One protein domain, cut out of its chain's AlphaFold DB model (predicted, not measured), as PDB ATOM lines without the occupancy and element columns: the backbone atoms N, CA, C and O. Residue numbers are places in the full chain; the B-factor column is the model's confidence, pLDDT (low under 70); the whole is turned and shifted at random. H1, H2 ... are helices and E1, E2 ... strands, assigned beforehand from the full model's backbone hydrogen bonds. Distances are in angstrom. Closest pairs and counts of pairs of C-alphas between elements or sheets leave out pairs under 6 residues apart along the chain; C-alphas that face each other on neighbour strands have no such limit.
ATOM      1  N   LEU A  79      39.968  -8.246  42.807       90.94
ATOM      2  CA  LEU A  79      38.646  -8.696  42.377       90.94
ATOM      3  C   LEU A  79      38.811  -9.654  41.198       90.94
ATOM      4  O   LEU A  79      39.627  -9.402  40.310       90.94
ATOM      5  N   GLU A  80      38.047 -10.743  41.180       92.38
ATOM      6  CA  GLU A  80      38.002 -11.640  40.024       92.38
ATOM      7  C   GLU A  80      37.374 -10.920  38.815       92.38
ATOM      8  O   GLU A  80      36.546 -10.009  38.945       92.38
ATOM      9  N   ALA A  81      37.806 -11.295  37.615       94.00
ATOM     10  CA  ALA A  81      37.337 -10.721  36.370       94.00
ATOM     11  C   ALA A  81      37.083 -11.807  35.319       94.00
ATOM     12  O   ALA A  81      37.915 -12.679  35.074       94.00
ATOM     13  N   SER A  82      35.939 -11.717  34.643       93.00
ATOM     14  CA  SER A  82      35.584 -12.583  33.517       93.00
ATOM     15  C   SER A  82      35.815 -11.862  32.190       93.00
ATOM     16  O   SER A  82      35.322 -10.748  31.995       93.00
ATOM     17  N   LEU A  83      36.521 -12.513  31.270       94.06
ATOM     18  CA  LEU A  83      36.824 -12.005  29.933       94.06
ATOM     19  C   LEU A  83      35.567 -11.956  29.045       94.06
ATOM     20  O   LEU A  83      34.901 -12.970  28.842       94.06
ATOM     21  N   LEU A  84      35.254 -10.784  28.488       92.56
ATOM     22  CA  LEU A  84      34.127 -10.591  27.570       92.56
ATOM     23  C   LEU A  84      34.570 -10.865  26.125       92.56
ATOM     24  O   LEU A  84      34.839  -9.939  25.355       92.56
ATOM     25  N   LEU A  85      34.700 -12.150  25.773       91.12
ATOM     26  CA  LEU A  85      35.163 -12.602  24.452       91.12
ATOM     27  C   LEU A  85      34.282 -12.065  23.312       91.12
ATOM     28  O   LEU A  85      34.799 -11.459  22.376       91.12
ATOM     29  N   SER A  86      32.959 -12.218  23.415       88.19
ATOM     30  CA  SER A  86      31.999 -11.790  22.386       88.19
ATOM     31  C   SER A  86      32.078 -10.289  22.093       88.19
ATOM     32  O   SER A  86      32.166  -9.883  20.933       88.19
ATOM     33  N   GLU A  87      32.097  -9.456  23.135       88.44
ATOM     34  CA  GLU A  87      32.230  -8.002  23.038       88.44
ATOM     35  C   GLU A  87      33.602  -7.591  22.490       88.44
ATOM     36  O   GLU A  87      33.678  -6.717  21.628       88.44
ATOM     37  N   THR A  88      34.673  -8.249  22.944       91.62
ATOM     38  CA  THR A  88      36.051  -8.015  22.476       91.62
ATOM     39  C   THR A  88      36.191  -8.333  20.986       91.62
ATOM     40  O   THR A  88      36.726  -7.524  20.230       91.62
ATOM     41  N   PHE A  89      35.667  -9.471  20.527       91.50
ATOM     42  CA  PHE A  89      35.724  -9.859  19.116       91.50
ATOM     43  C   PHE A  89      34.803  -8.992  18.246       91.50
ATOM     44  O   PHE A  89      35.214  -8.563  17.168       91.50
ATOM     45  N   SER A  90      33.594  -8.662  18.718       87.88
ATOM     46  CA  SER A  90      32.677  -7.734  18.036       87.88
ATOM     47  C   SER A  90      33.314  -6.351  17.842       87.88
ATOM     48  O   SER A  90      33.357  -5.838  16.719       87.88
ATOM     49  N   HIS A  91      33.893  -5.789  18.908       88.94
ATOM     50  CA  HIS A  91      34.651  -4.540  18.855       88.94
ATOM     51  C   HIS A  91      35.825  -4.621  17.880       88.94
ATOM     52  O   HIS A  91      35.977  -3.748  17.026       88.94
ATOM     53  N   TYR A  92      36.620  -5.685  17.969       91.06
ATOM     54  CA  TYR A  92      37.797  -5.867  17.133       91.06
ATOM     55  C   TYR A  92      37.456  -5.987  15.642       91.06
ATOM     56  O   TYR A  92      38.117  -5.353  14.819       91.06
ATOM     57  N   HIS A  93      36.399  -6.720  15.281       88.31
ATOM     58  CA  HIS A  93      35.908  -6.768  13.902       88.31
ATOM     59  C   HIS A  93      35.474  -5.379  13.412       88.31
ATOM     60  O   HIS A  93      35.918  -4.934  12.351       88.31
ATOM     61  N   MET A  94      34.678  -4.655  14.204       82.75
ATOM     62  CA  MET A  94      34.229  -3.297  13.874       82.75
ATOM     63  C   MET A  94      35.403  -2.307  13.723       82.75
ATOM     64  O   MET A  94      35.397  -1.464  12.824       82.75
ATOM     65  N   TRP A  95      36.442  -2.445  14.552       84.88
ATOM     66  CA  TRP A  95      37.681  -1.668  14.477       84.88
ATOM     67  C   TRP A  95      38.522  -2.012  13.235       84.88
ATOM     68  O   TRP A  95      38.937  -1.111  12.502       84.88
ATOM     69  N   LYS A  96      38.745  -3.306  12.961       83.25
ATOM     70  CA  LYS A  96      39.615  -3.796  11.873       83.25
ATOM     71  C   LYS A  96      39.096  -3.405  10.491       83.25
ATOM     72  O   LYS A  96      39.889  -3.083   9.609       83.25
ATOM     73  N   HIS A  97      37.776  -3.363  10.318       74.44
ATOM     74  CA  HIS A  97      37.123  -2.896   9.089       74.44
ATOM     75  C   HIS A  97      36.944  -1.359   9.031       74.44
ATOM     76  O   HIS A  97      36.200  -0.849   8.197       74.44
ATOM     77  N   ARG A  98      37.659  -0.617   9.899       58.69
ATOM     78  CA  ARG A  98      37.839   0.849   9.912       58.69
ATOM     79  C   ARG A  98      36.562   1.648   9.621       58.69
ATOM     80  O   ARG A  98      36.592   2.522   8.756       58.69
ATOM     81  N   PHE A  99      35.473   1.375  10.348       53.78
ATOM     82  CA  PHE A  99      34.201   2.106  10.210       53.78
ATOM     83  C   PHE A  99      33.829   2.381   8.738       53.78
ATOM     84  O   PHE A  99      33.512   3.513   8.381       53.78
ATOM     85  N   ASN A 119      19.079  -3.062  22.260       44.03
ATOM     86  CA  ASN A 119      20.082  -3.610  23.197       44.03
ATOM     87  C   ASN A 119      21.440  -3.862  22.492       44.03
ATOM     88  O   ASN A 119      22.514  -3.687  23.076       44.03
ATOM     89  N   THR A 120      21.394  -4.200  21.197       45.31
ATOM     90  CA  THR A 120      22.568  -4.412  20.342       45.31
ATOM     91  C   THR A 120      23.277  -3.102  19.981       45.31
ATOM     92  O   THR A 120      24.500  -3.049  20.126       45.31
ATOM     93  N   LEU A 121      22.571  -2.032  19.570       44.78
ATOM     94  CA  LEU A 121      23.227  -0.743  19.269       44.78
ATOM     95  C   LEU A 121      23.615   0.050  20.520       44.78
ATOM     96  O   LEU A 121      24.583   0.800  20.444       44.78
ATOM     97  N   LEU A 122      22.986  -0.154  21.684       48.47
ATOM     98  CA  LEU A 122      23.502   0.397  22.946       48.47
ATOM     99  C   LEU A 122      24.865  -0.217  23.309       48.47
ATOM    100  O   LEU A 122      25.803   0.520  23.627       48.47
ATOM    101  N   ARG A 123      25.031  -1.545  23.168       56.50
ATOM    102  CA  ARG A 123      26.355  -2.179  23.326       56.50
ATOM    103  C   ARG A 123      27.329  -1.779  22.214       56.50
ATOM    104  O   ARG A 123      28.460  -1.420  22.533       56.50
ATOM    105  N   HIS A 124      26.918  -1.718  20.943       61.69
ATOM    106  CA  HIS A 124      27.804  -1.212  19.881       61.69
ATOM    107  C   HIS A 124      28.210   0.248  20.126       61.69
ATOM    108  O   HIS A 124      29.382   0.569  19.990       61.69
ATOM    109  N   GLY A 125      27.302   1.125  20.557       65.00
ATOM    110  CA  GLY A 125      27.572   2.536  20.851       65.00
ATOM    111  C   GLY A 125      28.500   2.763  22.052       65.00
ATOM    112  O   GLY A 125      29.139   3.816  22.146       65.00
ATOM    113  N   PHE A 126      28.626   1.782  22.949       76.69
ATOM    114  CA  PHE A 126      29.710   1.725  23.932       76.69
ATOM    115  C   PHE A 126      31.035   1.317  23.267       76.69
ATOM    116  O   PHE A 126      32.015   2.060  23.352       76.69
ATOM    117  N   LEU A 127      31.053   0.192  22.542       75.38
ATOM    118  CA  LEU A 127      32.258  -0.352  21.898       75.38
ATOM    119  C   LEU A 127      32.858   0.606  20.843       75.38
ATOM    120  O   LEU A 127      34.073   0.759  20.762       75.38
ATOM    121  N   GLN A 128      32.029   1.330  20.086       71.56
ATOM    122  CA  GLN A 128      32.436   2.298  19.052       71.56
ATOM    123  C   GLN A 128      33.296   3.459  19.577       71.56
ATOM    124  O   GLN A 128      33.994   4.112  18.799       71.56
ATOM    125  N   ARG A 129      33.274   3.727  20.887       79.94
ATOM    126  CA  ARG A 129      34.074   4.792  21.517       79.94
ATOM    127  C   ARG A 129      35.563   4.443  21.556       79.94
ATOM    128  O   ARG A 129      36.408   5.338  21.544       79.94
ATOM    129  N   PHE A 130      35.888   3.152  21.566       83.75
ATOM    130  CA  PHE A 130      37.252   2.649  21.645       83.75
ATOM    131  C   PHE A 130      37.873   2.594  20.242       83.75
ATOM    132  O   PHE A 130      37.630   1.680  19.457       83.75
ATOM    133  N   LYS A 131      38.694   3.599  19.913       86.19
ATOM    134  CA  LYS A 131      39.359   3.734  18.597       86.19
ATOM    135  C   LYS A 131      40.595   2.840  18.407       86.19
ATOM    136  O   LYS A 131      41.169   2.827  17.322       86.19
ATOM    137  N   ASN A 132      40.991   2.106  19.442       89.25
ATOM    138  CA  ASN A 132      42.142   1.202  19.474       89.25
ATOM    139  C   ASN A 132      41.658  -0.212  19.836       89.25
ATOM    140  O   ASN A 132      40.664  -0.300  20.564       89.25
ATOM    141  N   PRO A 133      42.338  -1.297  19.411       92.50
ATOM    142  CA  PRO A 133      41.966  -2.662  19.793       92.50
ATOM    143  C   PRO A 133      41.895  -2.766  21.318       92.50
ATOM    144  O   PRO A 133      42.820  -2.333  22.004       92.50
ATOM    145  N   THR A 134      40.787  -3.274  21.853       94.19
ATOM    146  CA  THR A 134      40.516  -3.243  23.295       94.19
ATOM    147  C   THR A 134      39.955  -4.588  23.741       94.19
ATOM    148  O   THR A 134      39.029  -5.105  23.123       94.19
ATOM    149  N   ILE A 135      40.523  -5.149  24.809       95.50
ATOM    150  CA  ILE A 135      39.980  -6.308  25.525       95.50
ATOM    151  C   ILE A 135      39.086  -5.791  26.650       95.50
ATOM    152  O   ILE A 135      39.488  -4.893  27.389       95.50
ATOM    153  N   PHE A 136      37.895  -6.363  26.799       94.44
ATOM    154  CA  PHE A 136      36.955  -5.982  27.852       94.44
ATOM    155  C   PHE A 136      36.900  -7.060  28.938       94.44
ATOM    156  O   PHE A 136      36.643  -8.232  28.657       94.44
ATOM    157  N   LEU A 137      37.118  -6.658  30.189       94.44
ATOM    158  CA  LEU A 137      36.952  -7.513  31.364       94.44
ATOM    159  C   LEU A 137      35.730  -7.050  32.161       94.44
ATOM    160  O   LEU A 137      35.623  -5.867  32.472       94.44
ATOM    161  N   ARG A 138      34.830  -7.964  32.529       93.06
ATOM    162  CA  ARG A 138      33.764  -7.702  33.510       93.06
ATOM    163  C   ARG A 138      34.270  -8.078  34.898       93.06
ATOM    164  O   ARG A 138      34.636  -9.231  35.109       93.06
ATOM    165  N   ILE A 139      34.254  -7.131  35.828       91.25
ATOM    166  CA  ILE A 139      34.716  -7.329  37.207       91.25
ATOM    167  C   ILE A 139      33.587  -7.929  38.053       91.25
ATOM    168  O   ILE A 139      32.464  -7.424  38.022       91.25
ATOM    169  N   SER A 140      33.868  -8.973  38.837       88.38
ATOM    170  CA  SER A 140      32.906  -9.520  39.798       88.38
ATOM    171  C   SER A 140      32.914  -8.695  41.090       88.38
ATOM    172  O   SER A 140      33.771  -8.865  41.960       88.38
ATOM    173  N   CYS A 141      31.958  -7.783  41.219       81.69
ATOM    174  CA  CYS A 141      31.699  -7.029  42.444       81.69
ATOM    175  C   CYS A 141      30.210  -6.641  42.510       81.69
ATOM    176  O   CYS A 141      29.423  -7.103  41.688       81.69
ATOM    177  N   ASP A 142      29.818  -5.809  43.480       73.44
ATOM    178  CA  ASP A 142      28.427  -5.386  43.754       73.44
ATOM    179  C   ASP A 142      27.843  -4.410  42.697       73.44
ATOM    180  O   ASP A 142      27.083  -3.485  42.984       73.44
ATOM    181  N   GLY A 143      28.262  -4.557  41.442       70.94
ATOM    182  CA  GLY A 143      27.790  -3.786  40.304       70.94
ATOM    183  C   GLY A 143      28.467  -4.223  39.009       70.94
ATOM    184  O   GLY A 143      29.549  -4.810  39.014       70.94
ATOM    185  N   ASP A 144      27.841  -3.906  37.882       81.19
ATOM    186  CA  ASP A 144      28.378  -4.204  36.560       81.19
ATOM    187  C   ASP A 144      29.498  -3.220  36.189       81.19
ATOM    188  O   ASP A 144      29.244  -2.148  35.644       81.19
ATOM    189  N   TYR A 145      30.754  -3.567  36.475       86.25
ATOM    190  CA  TYR A 145      31.920  -2.795  36.027       86.25
ATOM    191  C   TYR A 145      32.618  -3.493  34.856       86.25
ATOM    192  O   TYR A 145      32.928  -4.685  34.923       86.25
ATOM    193  N   ILE A 146      32.911  -2.731  33.799       90.88
ATOM    194  CA  ILE A 146      33.762  -3.153  32.681       90.88
ATOM    195  C   ILE A 146      35.084  -2.394  32.742       90.88
ATOM    196  O   ILE A 146      35.094  -1.166  32.700       90.88
ATOM    197  N   LEU A 147      36.199  -3.119  32.755       92.25
ATOM    198  CA  LEU A 147      37.537  -2.564  32.580       92.25
ATOM    199  C   LEU A 147      37.999  -2.766  31.122       92.25
ATOM    200  O   LEU A 147      38.235  -3.909  30.713       92.25
ATOM    201  N   PRO A 148      38.108  -1.692  30.315       93.19
ATOM    202  CA  PRO A 148      38.675  -1.751  28.972       93.19
ATOM    203  C   PRO A 148      40.210  -1.680  29.013       93.19
ATOM    204  O   PRO A 148      40.783  -0.731  29.543       93.19
ATOM    205  N   ILE A 149      40.888  -2.646  28.393       95.38
ATOM    206  CA  ILE A 149      42.352  -2.689  28.281       95.38
ATOM    207  C   ILE A 149      42.737  -2.533  26.810       95.38
ATOM    208  O   ILE A 149      42.464  -3.411  25.992       95.38
ATOM    209  N   VAL A 150      43.388  -1.420  26.464       94.44
ATOM    210  CA  VAL A 150      43.893  -1.181  25.103       94.44
ATOM    211  C   VAL A 150      45.092  -2.092  24.826       94.44
ATOM    212  O   VAL A 150      46.050  -2.124  25.597       94.44
ATOM    213  N   VAL A 151      45.055  -2.811  23.705       95.50
ATOM    214  CA  VAL A 151      46.072  -3.792  23.295       95.50
ATOM    215  C   VAL A 151      46.472  -3.622  21.823       95.50
ATOM    216  O   VAL A 151      45.871  -2.862  21.065       95.50
ATOM    217  N   GLY A 152      47.510  -4.343  21.394       93.69
ATOM    218  CA  GLY A 152      47.869  -4.452  19.977       93.69
ATOM    219  C   GLY A 152      46.967  -5.433  19.218       93.69
ATOM    220  O   GLY A 152      46.446  -6.378  19.801       93.69
ATOM    221  N   GLN A 153      46.846  -5.253  17.898       92.12
ATOM    222  CA  GLN A 153      46.035  -6.102  17.007       92.12
ATOM    223  C   GLN A 153      46.268  -7.610  17.223       92.12
ATOM    224  O   GLN A 153      45.316  -8.364  17.414       92.12
ATOM    225  N   ILE A 154      47.538  -8.028  17.239       92.00
ATOM    226  CA  ILE A 154      47.950  -9.437  17.347       92.00
ATOM    227  C   ILE A 154      47.472 -10.083  18.660       92.00
ATOM    228  O   ILE A 154      47.230 -11.285  18.700       92.00
ATOM    229  N   ALA A 155      47.295  -9.301  19.734       94.25
ATOM    230  CA  ALA A 155      46.833  -9.824  21.018       94.25
ATOM    231  C   ALA A 155      45.381 -10.320  20.964       94.25
ATOM    232  O   ALA A 155      45.048 -11.260  21.680       94.25
ATOM    233  N   ILE A 156      44.536  -9.711  20.123       94.00
ATOM    234  CA  ILE A 156      43.146 -10.149  19.935       94.00
ATOM    235  C   ILE A 156      43.076 -11.277  18.904       94.00
ATOM    236  O   ILE A 156      42.354 -12.242  19.122       94.00
ATOM    237  N   GLU A 157      43.880 -11.227  17.837       92.00
ATOM    238  CA  GLU A 157      43.977 -12.341  16.879       92.00
ATOM    239  C   GLU A 157      44.409 -13.639  17.586       92.00
ATOM    240  O   GLU A 157      43.753 -14.663  17.434       92.00
ATOM    241  N   LYS A 158      45.407 -13.583  18.479       91.19
ATOM    242  CA  LYS A 158      45.859 -14.746  19.268       91.19
ATOM    243  C   LYS A 158      44.857 -15.263  20.304       91.19
ATOM    244  O   LYS A 158      44.973 -16.423  20.717       91.19
ATOM    245  N   LEU A 159      43.896 -14.421  20.686       92.44
ATOM    246  CA  LEU A 159      42.781 -14.766  21.559       92.44
ATOM    247  C   LEU A 159      41.645 -15.433  20.768       92.44
ATOM    248  O   LEU A 159      41.027 -16.364  21.271       92.44
ATOM    249  N   MET A 160      41.416 -15.006  19.521       90.81
ATOM    250  CA  MET A 160      40.500 -15.668  18.583       90.81
ATOM    251  C   MET A 160      41.031 -17.038  18.140       90.81
ATOM    252  O   MET A 160      40.269 -18.001  18.129       90.81
ATOM    253  N   ASP A 161      42.332 -17.139  17.836       86.56
ATOM    254  CA  ASP A 161      42.997 -18.402  17.476       86.56
ATOM    255  C   ASP A 161      42.791 -19.482  18.557       86.56
ATOM    256  O   ASP A 161      42.660 -20.661  18.241       86.56
ATOM    257  N   ALA A 162      42.737 -19.082  19.834       81.44
ATOM    258  CA  ALA A 162      42.560 -19.983  20.975       81.44
ATOM    259  C   ALA A 162      41.141 -20.579  21.097       81.44
ATOM    260  O   ALA A 162      40.971 -21.573  21.798       81.44
ATOM    261  N   GLU A 163      40.142 -19.993  20.432       74.00
ATOM    262  CA  GLU A 163      38.774 -20.534  20.353       74.00
ATOM    263  C   GLU A 163      38.589 -21.448  19.124       74.00
ATOM    264  O   GLU A 163      37.605 -22.181  19.029       74.00
ATOM    265  N   SER A 164      39.531 -21.432  18.173       66.12
ATOM    266  CA  SER A 164      39.592 -22.414  17.091       66.12
ATOM    267  C   SER A 164      40.496 -23.582  17.479       66.12
ATOM    268  O   SER A 164      41.710 -23.516  17.291       66.12
ATOM    269  N   GLU A 165      39.898 -24.669  17.974       57.69
ATOM    270  CA  GLU A 165      40.583 -25.944  18.230       57.69
ATOM    271  C   GLU A 165      41.073 -26.577  16.912       57.69
ATOM    272  O   GLU A 165      40.450 -27.475  16.345       57.69
ATOM    273  N   HIS A 166      42.192 -26.079  16.382       54.38
ATOM    274  CA  HIS A 166      42.840 -26.659  15.212       54.38
ATOM    275  C   HIS A 166      43.702 -27.847  15.653       54.38
ATOM    276  O   HIS A 166      44.860 -27.703  16.051       54.38
ATOM    277  N   GLU A 167      43.106 -29.037  15.596       58.16
ATOM    278  CA  GLU A 167      43.719 -30.327  15.922       58.16
ATOM    279  C   GLU A 167      44.765 -30.732  14.862       58.16
ATOM    280  O   GLU A 167      44.550 -31.616  14.037       58.16
ATOM    281  N   SER A 168      45.876 -29.992  14.798       61.44
ATOM    282  CA  SER A 168      47.112 -30.310  14.057       61.44
ATOM    283  C   SER A 168      48.076 -29.122  14.132       61.44
ATOM    284  O   SER A 168      48.083 -28.257  13.260       61.44
ATOM    285  N   VAL A 169      48.922 -29.076  15.166       58.38
ATOM    286  CA  VAL A 169      50.029 -28.109  15.212       58.38
ATOM    287  C   VAL A 169      51.354 -28.844  15.385       58.38
ATOM    288  O   VAL A 169      51.732 -29.251  16.478       58.38
ATOM    289  N   GLU A 170      52.058 -28.994  14.266       65.06
ATOM    290  CA  GLU A 170      53.405 -29.577  14.161       65.06
ATOM    291  C   GLU A 170      54.472 -28.718  14.884       65.06
ATOM    292  O   GLU A 170      55.569 -29.184  15.183       65.06
ATOM    293  N   CYS A 171      54.133 -27.469  15.228       66.38
ATOM    294  CA  CYS A 171      54.951 -26.542  16.007       66.38
ATOM    295  C   CYS A 171      54.082 -25.638  16.923       66.38
ATOM    296  O   CYS A 171      53.446 -24.707  16.430       66.38
ATOM    297  N   PRO A 172      54.022 -25.874  18.252       78.75
ATOM    298  CA  PRO A 172      53.117 -25.135  19.138       78.75
ATOM    299  C   PRO A 172      53.429 -23.634  19.161       78.75
ATOM    300  O   PRO A 172      54.595 -23.232  19.138       78.75
ATOM    301  N   ASP A 173      52.391 -22.797  19.253       82.56
ATOM    302  CA  ASP A 173      52.590 -21.347  19.353       82.56
ATOM    303  C   ASP A 173      53.160 -20.924  20.725       82.56
ATOM    304  O   ASP A 173      53.229 -21.712  21.669       82.56
ATOM    305  N   GLN A 174      53.574 -19.657  20.849       88.00
ATOM    306  CA  GLN A 174      54.205 -19.131  22.066       88.00
ATOM    307  C   GLN A 174      53.385 -19.382  23.344       88.00
ATOM    308  O   GLN A 174      53.963 -19.678  24.389       88.00
ATOM    309  N   TYR A 175      52.058 -19.255  23.290       88.00
ATOM    310  CA  TYR A 175      51.217 -19.406  24.477       88.00
ATOM    311  C   TYR A 175      50.894 -20.876  24.755       88.00
ATOM    312  O   TYR A 175      50.845 -21.267  25.915       88.00
ATOM    313  N   GLN A 176      50.747 -21.699  23.712       86.12
ATOM    314  CA  GLN A 176      50.626 -23.154  23.848       86.12
ATOM    315  C   GLN A 176      51.917 -23.774  24.413       86.12
ATOM    316  O   GLN A 176      51.869 -24.705  25.212       86.12
ATOM    317  N   PHE A 177      53.088 -23.233  24.061       87.19
ATOM    318  CA  PHE A 177      54.355 -23.600  24.692       87.19
ATOM    319  C   PHE A 177      54.369 -23.259  26.190       87.19
ATOM    320  O   PHE A 177      54.793 -24.089  26.993       87.19
ATOM    321  N   VAL A 178      53.874 -22.076  26.578       87.56
ATOM    322  CA  VAL A 178      53.746 -21.690  27.996       87.56
ATOM    323  C   VAL A 178      52.750 -22.590  28.729       87.56
ATOM    324  O   VAL A 178      53.068 -23.056  29.815       87.56
ATOM    325  N   GLU A 179      51.597 -22.906  28.141       85.00
ATOM    326  CA  GLU A 179      50.617 -23.844  28.708       85.00
ATOM    327  C   GLU A 179      51.221 -25.244  28.924       85.00
ATOM    328  O   GLU A 179      51.149 -25.791  30.026       85.00
ATOM    329  N   ASN A 180      51.913 -25.782  27.915       85.50
ATOM    330  CA  ASN A 180      52.626 -27.059  28.004       85.50
ATOM    331  C   ASN A 180      53.759 -27.042  29.045       85.50
ATOM    332  O   ASN A 180      54.037 -28.066  29.669       85.50
ATOM    333  N   LEU A 181      54.440 -25.906  29.228       85.44
ATOM    334  CA  LEU A 181      55.451 -25.739  30.270       85.44
ATOM    335  C   LEU A 181      54.798 -25.713  31.656       85.44
ATOM    336  O   LEU A 181      55.235 -26.438  32.543       85.44
ATOM    337  N   VAL A 182      53.731 -24.933  31.828       82.38
ATOM    338  CA  VAL A 182      52.979 -24.813  33.083       82.38
ATOM    339  C   VAL A 182      52.428 -26.174  33.519       82.38
ATOM    340  O   VAL A 182      52.683 -26.583  34.647       82.38
ATOM    341  N   GLY A 183      51.809 -26.943  32.615       78.88
ATOM    342  CA  GLY A 183      51.342 -28.310  32.899       78.88
ATOM    343  C   GLY A 183      52.453 -29.343  33.159       78.88
ATOM    344  O   GLY A 183      52.163 -30.472  33.549       78.88
ATOM    345  N   ARG A 184      53.729 -28.986  32.950       78.75
ATOM    346  CA  ARG A 184      54.909 -29.796  33.317       78.75
ATOM    347  C   ARG A 184      55.629 -29.293  34.571       78.75
ATOM    348  O   ARG A 184      56.460 -30.024  35.103       78.75
ATOM    349  N   LEU A 185      55.329 -28.073  35.018       70.81
ATOM    350  CA  LEU A 185      55.838 -27.460  36.250       70.81
ATOM    351  C   LEU A 185      54.927 -27.730  37.462       70.81
ATOM    352  O   LEU A 185      55.159 -27.163  38.529       70.81
ATOM    353  N   ASP A 186      53.939 -28.624  37.326       62.62
ATOM    354  CA  ASP A 186      53.224 -29.257  38.441       62.62
ATOM    355  C   ASP A 186      54.205 -30.107  39.278       62.62
ATOM    356  O   ASP A 186      54.285 -31.334  39.176       62.62
ATOM    357  N   HIS A 187      55.004 -29.420  40.096       58.22
ATOM    358  CA  HIS A 187      55.939 -30.007  41.047       58.22
ATOM    359  C   HIS A 187      55.208 -30.667  42.232       58.22
ATOM    360  O   HIS A 187      53.994 -30.541  42.403       58.22
ATOM    361  N   GLU A 188      55.957 -31.441  43.023       53.84
ATOM    362  CA  GLU A 188      55.410 -32.460  43.923       53.84
ATOM    363  C   GLU A 188      54.292 -31.989  44.878       53.84
ATOM    364  O   GLU A 188      54.310 -30.859  45.386       53.84
ATOM    365  N   PRO A 189      53.322 -32.877  45.192       46.28
ATOM    366  CA  PRO A 189      52.163 -32.554  46.019       46.28
ATOM    367  C   PRO A 189      52.560 -32.241  47.468       46.28
ATOM    368  O   PRO A 189      52.562 -33.105  48.340       46.28
ATOM    369  N   GLY A 190      52.838 -30.969  47.734       54.44
ATOM    370  CA  GLY A 190      53.196 -30.481  49.065       54.44
ATOM    371  C   GLY A 190      53.765 -29.067  49.093       54.44
ATOM    372  O   GLY A 190      53.749 -28.445  50.153       54.44
ATOM    373  N   LYS A 191      54.226 -28.532  47.952       52.69
ATOM    374  CA  LYS A 191      54.831 -27.200  47.901       52.69
ATOM    375  C   LYS A 191      54.320 -26.376  46.719       52.69
ATOM    376  O   LYS A 191      54.651 -26.635  45.570       52.69
ATOM    377  N   THR A 192      53.496 -25.375  47.015       59.38
ATOM    378  CA  THR A 192      53.073 -24.362  46.043       59.38
ATOM    379  C   THR A 192      54.169 -23.309  45.914       59.38
ATOM    380  O   THR A 192      54.071 -22.233  46.508       59.38
ATOM    381  N   ASP A 193      55.231 -23.630  45.176       67.38
ATOM    382  CA  ASP A 193      56.248 -22.644  44.807       67.38
ATOM    383  C   ASP A 193      55.615 -21.657  43.808       67.38
ATOM    384  O   ASP A 193      55.479 -21.932  42.616       67.38
ATOM    385  N   LEU A 194      55.134 -20.522  44.324       71.94
ATOM    386  CA  LEU A 194      54.426 -19.506  43.548       71.94
ATOM    387  C   LEU A 194      55.440 -18.659  42.768       71.94
ATOM    388  O   LEU A 194      56.167 -17.849  43.340       71.94
ATOM    389  N   ILE A 195      55.491 -18.868  41.452       80.50
ATOM    390  CA  ILE A 195      56.398 -18.164  40.544       80.50
ATOM    391  C   ILE A 195      55.674 -16.939  39.978       80.50
ATOM    392  O   ILE A 195      54.775 -17.074  39.149       80.50
ATOM    393  N   SER A 196      56.079 -15.741  40.397       83.62
ATOM    394  CA  SER A 196      55.645 -14.495  39.762       83.62
ATOM    395  C   SER A 196      56.490 -14.200  38.518       83.62
ATOM    396  O   SER A 196      57.714 -14.344  38.517       83.62
ATOM    397  N   VAL A 197      55.826 -13.789  37.438       86.81
ATOM    398  CA  VAL A 197      56.454 -13.428  36.160       86.81
ATOM    399  C   VAL A 197      55.871 -12.094  35.713       86.81
ATOM    400  O   VAL A 197      54.654 -11.953  35.639       86.81
ATOM    401  N   ASP A 198      56.732 -11.122  35.413       91.75
ATOM    402  CA  ASP A 198      56.295  -9.851  34.831       91.75
ATOM    403  C   ASP A 198      55.825 -10.078  33.387       91.75
ATOM    404  O   ASP A 198      56.559 -10.614  32.551       91.75
ATOM    405  N   ALA A 199      54.582  -9.699  33.105       92.00
ATOM    406  CA  ALA A 199      53.922  -9.925  31.830       92.00
ATOM    407  C   ALA A 199      53.032  -8.733  31.474       92.00
ATOM    408  O   ALA A 199      52.321  -8.175  32.312       92.00
ATOM    409  N   ARG A 200      53.015  -8.358  30.192       95.00
ATOM    410  CA  ARG A 200      52.089  -7.328  29.703       95.00
ATOM    411  C   ARG A 200      50.649  -7.848  29.819       95.00
ATOM    412  O   ARG A 200      50.434  -9.035  29.561       95.00
ATOM    413  N   PRO A 201      49.642  -6.989  30.078       95.25
ATOM    414  CA  PRO A 201      48.248  -7.422  30.210       95.25
ATOM    415  C   PRO A 201      47.734  -8.248  29.021       95.25
ATOM    416  O   PRO A 201      47.030  -9.232  29.213       95.25
ATOM    417  N   SER A 202      48.146  -7.903  27.793       95.06
ATOM    418  CA  SER A 202      47.826  -8.667  26.578       95.06
ATOM    419  C   SER A 202      48.293 -10.120  26.623       95.06
ATOM    420  O   SER A 202      47.619 -11.003  26.096       95.06
ATOM    421  N   ASP A 203      49.455 -10.356  27.219       94.81
ATOM    422  CA  ASP A 203      50.144 -11.639  27.188       94.81
ATOM    423  C   ASP A 203      49.638 -12.497  28.354       94.81
ATOM    424  O   ASP A 203      49.275 -13.653  28.155       94.81
ATOM    425  N   ALA A 204      49.491 -11.887  29.538       94.94
ATOM    426  CA  ALA A 204      48.896 -12.507  30.719       94.94
ATOM    427  C   ALA A 204      47.456 -12.994  30.460       94.94
ATOM    428  O   ALA A 204      47.131 -14.134  30.786       94.94
ATOM    429  N   ILE A 205      46.610 -12.179  29.810       95.56
ATOM    430  CA  ILE A 205      45.229 -12.566  29.467       95.56
ATOM    431  C   ILE A 205      45.208 -13.706  28.436       95.56
ATOM    432  O   ILE A 205      44.402 -14.626  28.571       95.56
ATOM    433  N   ASN A 206      46.098 -13.693  27.436       94.38
ATOM    434  CA  ASN A 206      46.183 -14.776  26.449       94.38
ATOM    435  C   ASN A 206      46.627 -16.108  27.079       94.38
ATOM    436  O   ASN A 206      46.034 -17.144  26.774       94.38
ATOM    437  N   VAL A 207      47.612 -16.089  27.987       92.81
ATOM    438  CA  VAL A 207      48.004 -17.277  28.770       92.81
ATOM    439  C   VAL A 207      46.838 -17.750  29.643       92.81
ATOM    440  O   VAL A 207      46.481 -18.925  29.594       92.81
ATOM    441  N   ALA A 208      46.192 -16.846  30.388       93.06
ATOM    442  CA  ALA A 208      45.080 -17.196  31.270       93.06
ATOM    443  C   ALA A 208      43.888 -17.810  30.512       93.06
ATOM    444  O   ALA A 208      43.343 -18.821  30.958       93.06
ATOM    445  N   ASN A 209      43.523 -17.271  29.338       92.12
ATOM    446  CA  ASN A 209      42.423 -17.804  28.525       92.12
ATOM    447  C   ASN A 209      42.704 -19.209  27.968       92.12
ATOM    448  O   ASN A 209      41.765 -19.980  27.767       92.12
ATOM    449  N   ARG A 210      43.971 -19.552  27.714       89.56
ATOM    450  CA  ARG A 210      44.375 -20.876  27.212       89.56
ATOM    451  C   ARG A 210      44.423 -21.897  28.340       89.56
ATOM    452  O   ARG A 210      43.597 -22.803  28.358       89.56
ATOM    453  N   CYS A 211      45.211 -21.614  29.380       86.94
ATOM    454  CA  CYS A 211      45.311 -22.435  30.592       86.94
ATOM    455  C   CYS A 211      43.993 -22.547  31.395       86.94
ATOM    456  O   CYS A 211      43.937 -23.278  32.386       86.94
ATOM    457  N   LYS A 212      42.945 -21.794  31.019       89.06
ATOM    458  CA  LYS A 212      41.674 -21.623  31.749       89.06
ATOM    459  C   LYS A 212      41.902 -21.224  33.219       89.06
ATOM    460  O   LYS A 212      41.252 -21.739  34.129       89.06
ATOM    461  N   ALA A 213      42.851 -20.312  33.434       89.62
ATOM    462  CA  ALA A 213      43.155 -19.723  34.734       89.62
ATOM    463  C   ALA A 213      42.210 -18.547  35.039       89.62
ATOM    464  O   ALA A 213      41.782 -17.831  34.134       89.62
ATOM    465  N   ALA A 214      41.904 -18.338  36.321       91.62
ATOM    466  CA  ALA A 214      41.113 -17.193  36.765       91.62
ATOM    467  C   ALA A 214      41.932 -15.895  36.663       91.62
ATOM    468  O   ALA A 214      43.132 -15.886  36.950       91.62
ATOM    469  N   ILE A 215      41.282 -14.803  36.257       94.75
ATOM    470  CA  ILE A 215      41.901 -13.480  36.123       94.75
ATOM    471  C   ILE A 215      41.510 -12.643  37.341       94.75
ATOM    472  O   ILE A 215      40.332 -12.563  37.684       94.75
ATOM    473  N   TYR A 216      42.489 -11.981  37.955       94.31
ATOM    474  CA  TYR A 216      42.289 -11.082  39.089       94.31
ATOM    475  C   TYR A 216      42.846  -9.690  38.780       94.31
ATOM    476  O   TYR A 216      43.888  -9.555  38.137       94.31
ATOM    477  N   VAL A 217      42.149  -8.649  39.235       94.00
ATOM    478  CA  VAL A 217      42.469  -7.236  38.979       94.00
ATOM    479  C   VAL A 217      42.484  -6.473  40.302       94.00
ATOM    480  O   VAL A 217      41.595  -6.661  41.127       94.00
ATOM    481  N   SER A 218      43.478  -5.604  40.514       92.62
ATOM    482  CA  SER A 218      43.556  -4.771  41.725       92.62
ATOM    483  C   SER A 218      42.345  -3.839  41.852       92.62
ATOM    484  O   SER A 218      41.945  -3.186  40.881       92.62
ATOM    485  N   LYS A 219      41.806  -3.719  43.071       90.56
ATOM    486  CA  LYS A 219      40.720  -2.789  43.412       90.56
ATOM    487  C   LYS A 219      41.042  -1.335  43.079       90.56
ATOM    488  O   LYS A 219      40.121  -0.596  42.741       90.56
ATOM    489  N   GLU A 220      42.311  -0.932  43.143       89.12
ATOM    490  CA  GLU A 220      42.724   0.433  42.794       89.12
ATOM    491  C   GLU A 220      42.424   0.731  41.318       89.12
ATOM    492  O   GLU A 220      41.743   1.708  41.019       89.12
ATOM    493  N   ILE A 221      42.826  -0.171  40.413       91.25
ATOM    494  CA  ILE A 221      42.585  -0.059  38.964       91.25
ATOM    495  C   ILE A 221      41.081  -0.097  38.665       91.25
ATOM    496  O   ILE A 221      40.586   0.661  37.834       91.25
ATOM    497  N   VAL A 222      40.327  -0.955  39.360       89.12
ATOM    498  CA  VAL A 222      38.865  -1.008  39.203       89.12
ATOM    499  C   VAL A 222      38.213   0.310  39.635       89.12
ATOM    500  O   VAL A 222      37.282   0.769  38.980       89.12
ATOM    501  N   PHE A 223      38.703   0.950  40.697       85.88
ATOM    502  CA  PHE A 223      38.152   2.218  41.174       85.88
ATOM    503  C   PHE A 223      38.493   3.415  40.271       85.88
ATOM    504  O   PHE A 223      37.672   4.326  40.151       85.88
ATOM    505  N   THR A 224      39.676   3.438  39.645       88.38
ATOM    506  CA  THR A 224      40.097   4.558  38.783       88.38
ATOM    507  C   THR A 224      39.637   4.416  37.333       88.38
ATOM    508  O   THR A 224      39.189   5.402  36.744       88.38
ATOM    509  N   ASP A 225      39.727   3.208  36.766       89.44
ATOM    510  CA  ASP A 225      39.705   2.999  35.312       89.44
ATOM    511  C   ASP A 225      38.487   2.188  34.830       89.44
ATOM    512  O   ASP A 225      38.163   2.217  33.638       89.44
ATOM    513  N   ALA A 226      37.791   1.459  35.715       87.19
ATOM    514  CA  ALA A 226      36.634   0.665  35.302       87.19
ATOM    515  C   ALA A 226      35.366   1.516  35.131       87.19
ATOM    516  O   ALA A 226      35.021   2.389  35.930       87.19
ATOM    517  N   ILE A 227      34.617   1.208  34.078       86.50
ATOM    518  CA  ILE A 227      33.383   1.890  33.710       86.50
ATOM    519  C   ILE A 227      32.207   1.119  34.304       86.50
ATOM    520  O   ILE A 227      31.934  -0.015  33.909       86.50
ATOM    521  N   ARG A 228      31.479   1.754  35.225       84.12
ATOM    522  CA  ARG A 228      30.209   1.232  35.741       84.12
ATOM    523  C   ARG A 228      29.129   1.309  34.658       84.12
ATOM    524  O   ARG A 228      28.801   2.401  34.193       84.12
ATOM    525  N   ILE A 229      28.538   0.171  34.313       72.56
ATOM    526  CA  ILE A 229      27.266   0.092  33.599       72.56
ATOM    527  C   ILE A 229      26.167   0.357  34.635       72.56
ATOM    528  O   ILE A 229      25.941  -0.443  35.538       72.56
ATOM    529  N   GLY A 230      25.516   1.516  34.562       58.56
ATOM    530  CA  GLY A 230      24.311   1.771  35.347       58.56
ATOM    531  C   GLY A 230      23.088   1.294  34.577       58.56
ATOM    532  O   GLY A 230      22.861   1.806  33.490       58.56
ATOM    533  N   TYR A 231      22.302   0.369  35.130       51.62
ATOM    534  CA  TYR A 231      20.936   0.125  34.665       51.62
ATOM    535  C   TYR A 231      19.998   1.079  35.402       51.62
ATOM    536  O   TYR A 231      19.893   1.028  36.629       51.62
ATOM    537  N   GLY A 232      19.397   2.009  34.661       43.34
ATOM    538  CA  GLY A 232      18.720   3.163  35.247       43.34
ATOM    539  C   GLY A 232      17.506   2.801  36.110       43.34
ATOM    540  O   GLY A 232      16.548   2.188  35.648       43.34
ATOM    541  N   MET A 233      17.511   3.268  37.356       35.34
ATOM    542  CA  MET A 233      16.312   3.468  38.168       35.34
ATOM    543  C   MET A 233      16.524   4.757  38.965       35.34
ATOM    544  O   MET A 233      17.535   4.908  39.650       35.34
ATOM    545  N   GLY A 234      15.603   5.714  38.845       47.25
ATOM    546  CA  GLY A 234      15.760   7.039  39.450       47.25
ATOM    547  C   GLY A 234      15.809   6.979  40.981       47.25
ATOM    548  O   GLY A 234      14.811   6.660  41.619       47.25
ATOM    549  N   GLY A 235      16.956   7.328  41.570       41.53
ATOM    550  CA  GLY A 235      17.174   7.300  43.018       41.53
ATOM    551  C   GLY A 235      18.309   8.234  43.439       41.53
ATOM    552  O   GLY A 235      19.479   7.881  43.355       41.53
ATOM    553  N   VAL A 236      17.937   9.444  43.863       45.84
ATOM    554  CA  VAL A 236      18.781  10.580  44.282       45.84
ATOM    555  C   VAL A 236      20.174  10.219  44.837       45.84
ATOM    556  O   VAL A 236      20.322   9.861  46.004       45.84
ATOM    557  N   CYS A 237      21.222  10.497  44.053       39.91
ATOM    558  CA  CYS A 237      22.517  10.938  44.581       39.91
ATOM    559  C   CYS A 237      23.299  11.750  43.538       39.91
ATOM    560  O   CYS A 237      23.513  11.305  42.414       39.91
ATOM    561  N   ASN A 238      23.759  12.947  43.918       40.56
ATOM    562  CA  ASN A 238      24.406  13.912  43.019       40.56
ATOM    563  C   ASN A 238      25.872  13.560  42.701       40.56
ATOM    564  O   ASN A 238      26.797  14.303  43.026       40.56
ATOM    565  N   LYS A 239      26.084  12.431  42.024       45.75
ATOM    566  CA  LYS A 239      27.324  12.115  41.310       45.75
ATOM    567  C   LYS A 239      26.926  11.725  39.895       45.75
ATOM    568  O   LYS A 239      26.298  10.691  39.710       45.75
ATOM    569  N   LYS A 240      27.266  12.557  38.903       39.25
ATOM    570  CA  LYS A 240      27.050  12.234  37.486       39.25
ATOM    571  C   LYS A 240      27.867  10.987  37.136       39.25
ATOM    572  O   LYS A 240      29.050  11.104  36.821       39.25
ATOM    573  N   THR A 241      27.250   9.810  37.178       42.69
ATOM    574  CA  THR A 241      27.744   8.653  36.431       42.69
ATOM    575  C   THR A 241      27.759   9.068  34.969       42.69
ATOM    576  O   THR A 241      26.734   9.474  34.427       42.69
ATOM    577  N   ILE A 242      28.940   9.064  34.348       48.44
ATOM    578  CA  ILE A 242      29.130   9.676  33.021       48.44
ATOM    579  C   ILE A 242      28.276   8.955  31.958       48.44
ATOM    580  O   ILE A 242      27.916   9.557  30.948       48.44
ATOM    581  N   TYR A 243      27.880   7.706  32.229       48.34
ATOM    582  CA  TYR A 243      26.956   6.917  31.424       48.34
ATOM    583  C   TYR A 243      25.897   6.267  32.325       48.34
ATOM    584  O   TYR A 243      26.236   5.626  33.318       48.34
ATOM    585  N   ASP A 244      24.631   6.446  31.961       39.34
ATOM    586  CA  ASP A 244      23.458   5.821  32.573       39.34
ATOM    587  C   ASP A 244      22.725   5.090  31.436       39.34
ATOM    588  O   ASP A 244      22.437   5.695  30.399       39.34
ATOM    589  N   VAL A 245      22.558   3.772  31.549       50.41
ATOM    590  CA  VAL A 245      22.183   2.865  30.449       50.41
ATOM    591  C   VAL A 245      20.945   2.075  30.861       50.41
ATOM    592  O   VAL A 245      21.029   0.950  31.343       50.41
ATOM    593  N   LEU A 246      19.772   2.675  30.680       43.22
ATOM    594  CA  LEU A 246      18.489   2.004  30.892       43.22
ATOM    595  C   LEU A 246      18.416   0.706  30.058       43.22
ATOM    596  O   LEU A 246      18.666   0.741  28.854       43.22
ATOM    597  N   LEU A 247      18.075  -0.423  30.691       46.38
ATOM    598  CA  LEU A 247      17.738  -1.675  30.004       46.38
ATOM    599  C   LEU A 247      16.258  -1.978  30.216       46.38
ATOM    600  O   LEU A 247      15.840  -2.220  31.346       46.38
ATOM    601  N   ASP A 248      15.508  -2.043  29.119       35.94
ATOM    602  CA  ASP A 248      14.138  -2.551  29.112       35.94
ATOM    603  C   ASP A 248      14.102  -4.029  28.685       35.94
ATOM    604  O   ASP A 248      14.922  -4.501  27.888       35.94
ATOM    605  N   SER A 249      13.128  -4.765  29.228       43.00
ATOM    606  CA  SER A 249      12.886  -6.180  28.923       43.00
ATOM    607  C   SER A 249      12.702  -6.442  27.428       43.00
ATOM    608  O   SER A 249      12.123  -5.636  26.699       43.00
ATOM    609  N   ALA A 250      13.154  -7.616  26.979       44.12
ATOM    610  CA  ALA A 250      13.065  -8.030  25.584       44.12
ATOM    611  C   ALA A 250      11.615  -8.030  25.069       44.12
ATOM    612  O   ALA A 250      10.723  -8.602  25.695       44.12
ATOM    613  N   VAL A 251      11.399  -7.428  23.895       45.47
ATOM    614  CA  VAL A 251      10.167  -7.622  23.130       45.47
ATOM    615  C   VAL A 251      10.290  -8.929  22.348       45.47
ATOM    616  O   VAL A 251      11.239  -9.116  21.589       45.47
TER     617      VAL A 251
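This is residues 79 to 99 and 119 to 251 of the 296 residues of a protein of Glycine soja (UniProt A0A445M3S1). A small, curled, strongly twisted sheet of four strands has the helices H5 and H6 on one face, while H1 and H3 graze it. H3 and H5 run side by side, H4 packs on H5 away from the sheet, H2 packs on H1, and the loose last stretch, residues 226 to 251, leads off toward the other end of the longest axis from H4. The 154 printed residues include six named helices and four named strands, in the order E1 H1 H2 E2 E3 H3 H4 H5 E4 H6. The sheet runs E3 E2 E1 E4, all antiparallel, and the class is mixed, helices and strands. The whole is loose, with a radius of gyration of the C-alphas of 18.5 A and spans of 56 by 41 by 30 A.

E1, residues 79 to 83, is an inner strand between E2, residues 134 to 139, and E4, residues 215 to 218; N 82 and O 138 are 2.8 A apart, as are N 79 and O 217, both within hydrogen-bond range. E2 forms a hairpin with the edge strand E3, residues 145 to 150, where N 137 and O 147 are 3.0 A apart. H1, residues 85 to 96, only grazes the sheet; its residues 87 to 91 only just touch H2, residues 119 to 127, with 3 pairs of C-alphas within 8 A, the closest His 91 and Leu 127 at 5.7 A. H3, residues 153 to 161, touches H5, residues 201 to 211, at a shallow tilt of 7 degrees, the closest C-alphas being Ala 155 and Ser 202, 5.8 A. H4, residues 174 to 182, touches H5 at a steep tilt of 57 degrees, closest at the C-alphas of Tyr 175 and Val 207, 5.8 A. H5 and H6, residues 219 to 225, form two layers with the sheet, helices on one face of it, at heights over the sheet of 8.5 A and 8.6 A. Every O i to N i+4 pair is within hydrogen-bond range in H1, H2, H4, H5 and H6; in H3 4 of 5 are.

E1 begins at C-alpha 79, (38.646, -8.696, 42.377), and is 13.0 A long. H1 measures 16.0 A, E2 15.6 A, E3 16.3 A and H5 15.3 A. H6 ends at C-alpha 225, (39.705, 2.999, 35.312).

The C-alphas of Glu 170 and Val 236 are the two farthest apart, 61.0 A. Residues 100 to 118 are not printed, and C-alphas 99 and 119 are 20.0 A apart across the cut. The links H3 to H4 and H4 to H5 are long. Residues 164 to 171, 186 to 192 and 234 to 240 stand free. The mean pLDDT of the printed part is 76.7; 47 residues are under 70, among them 230 to 251.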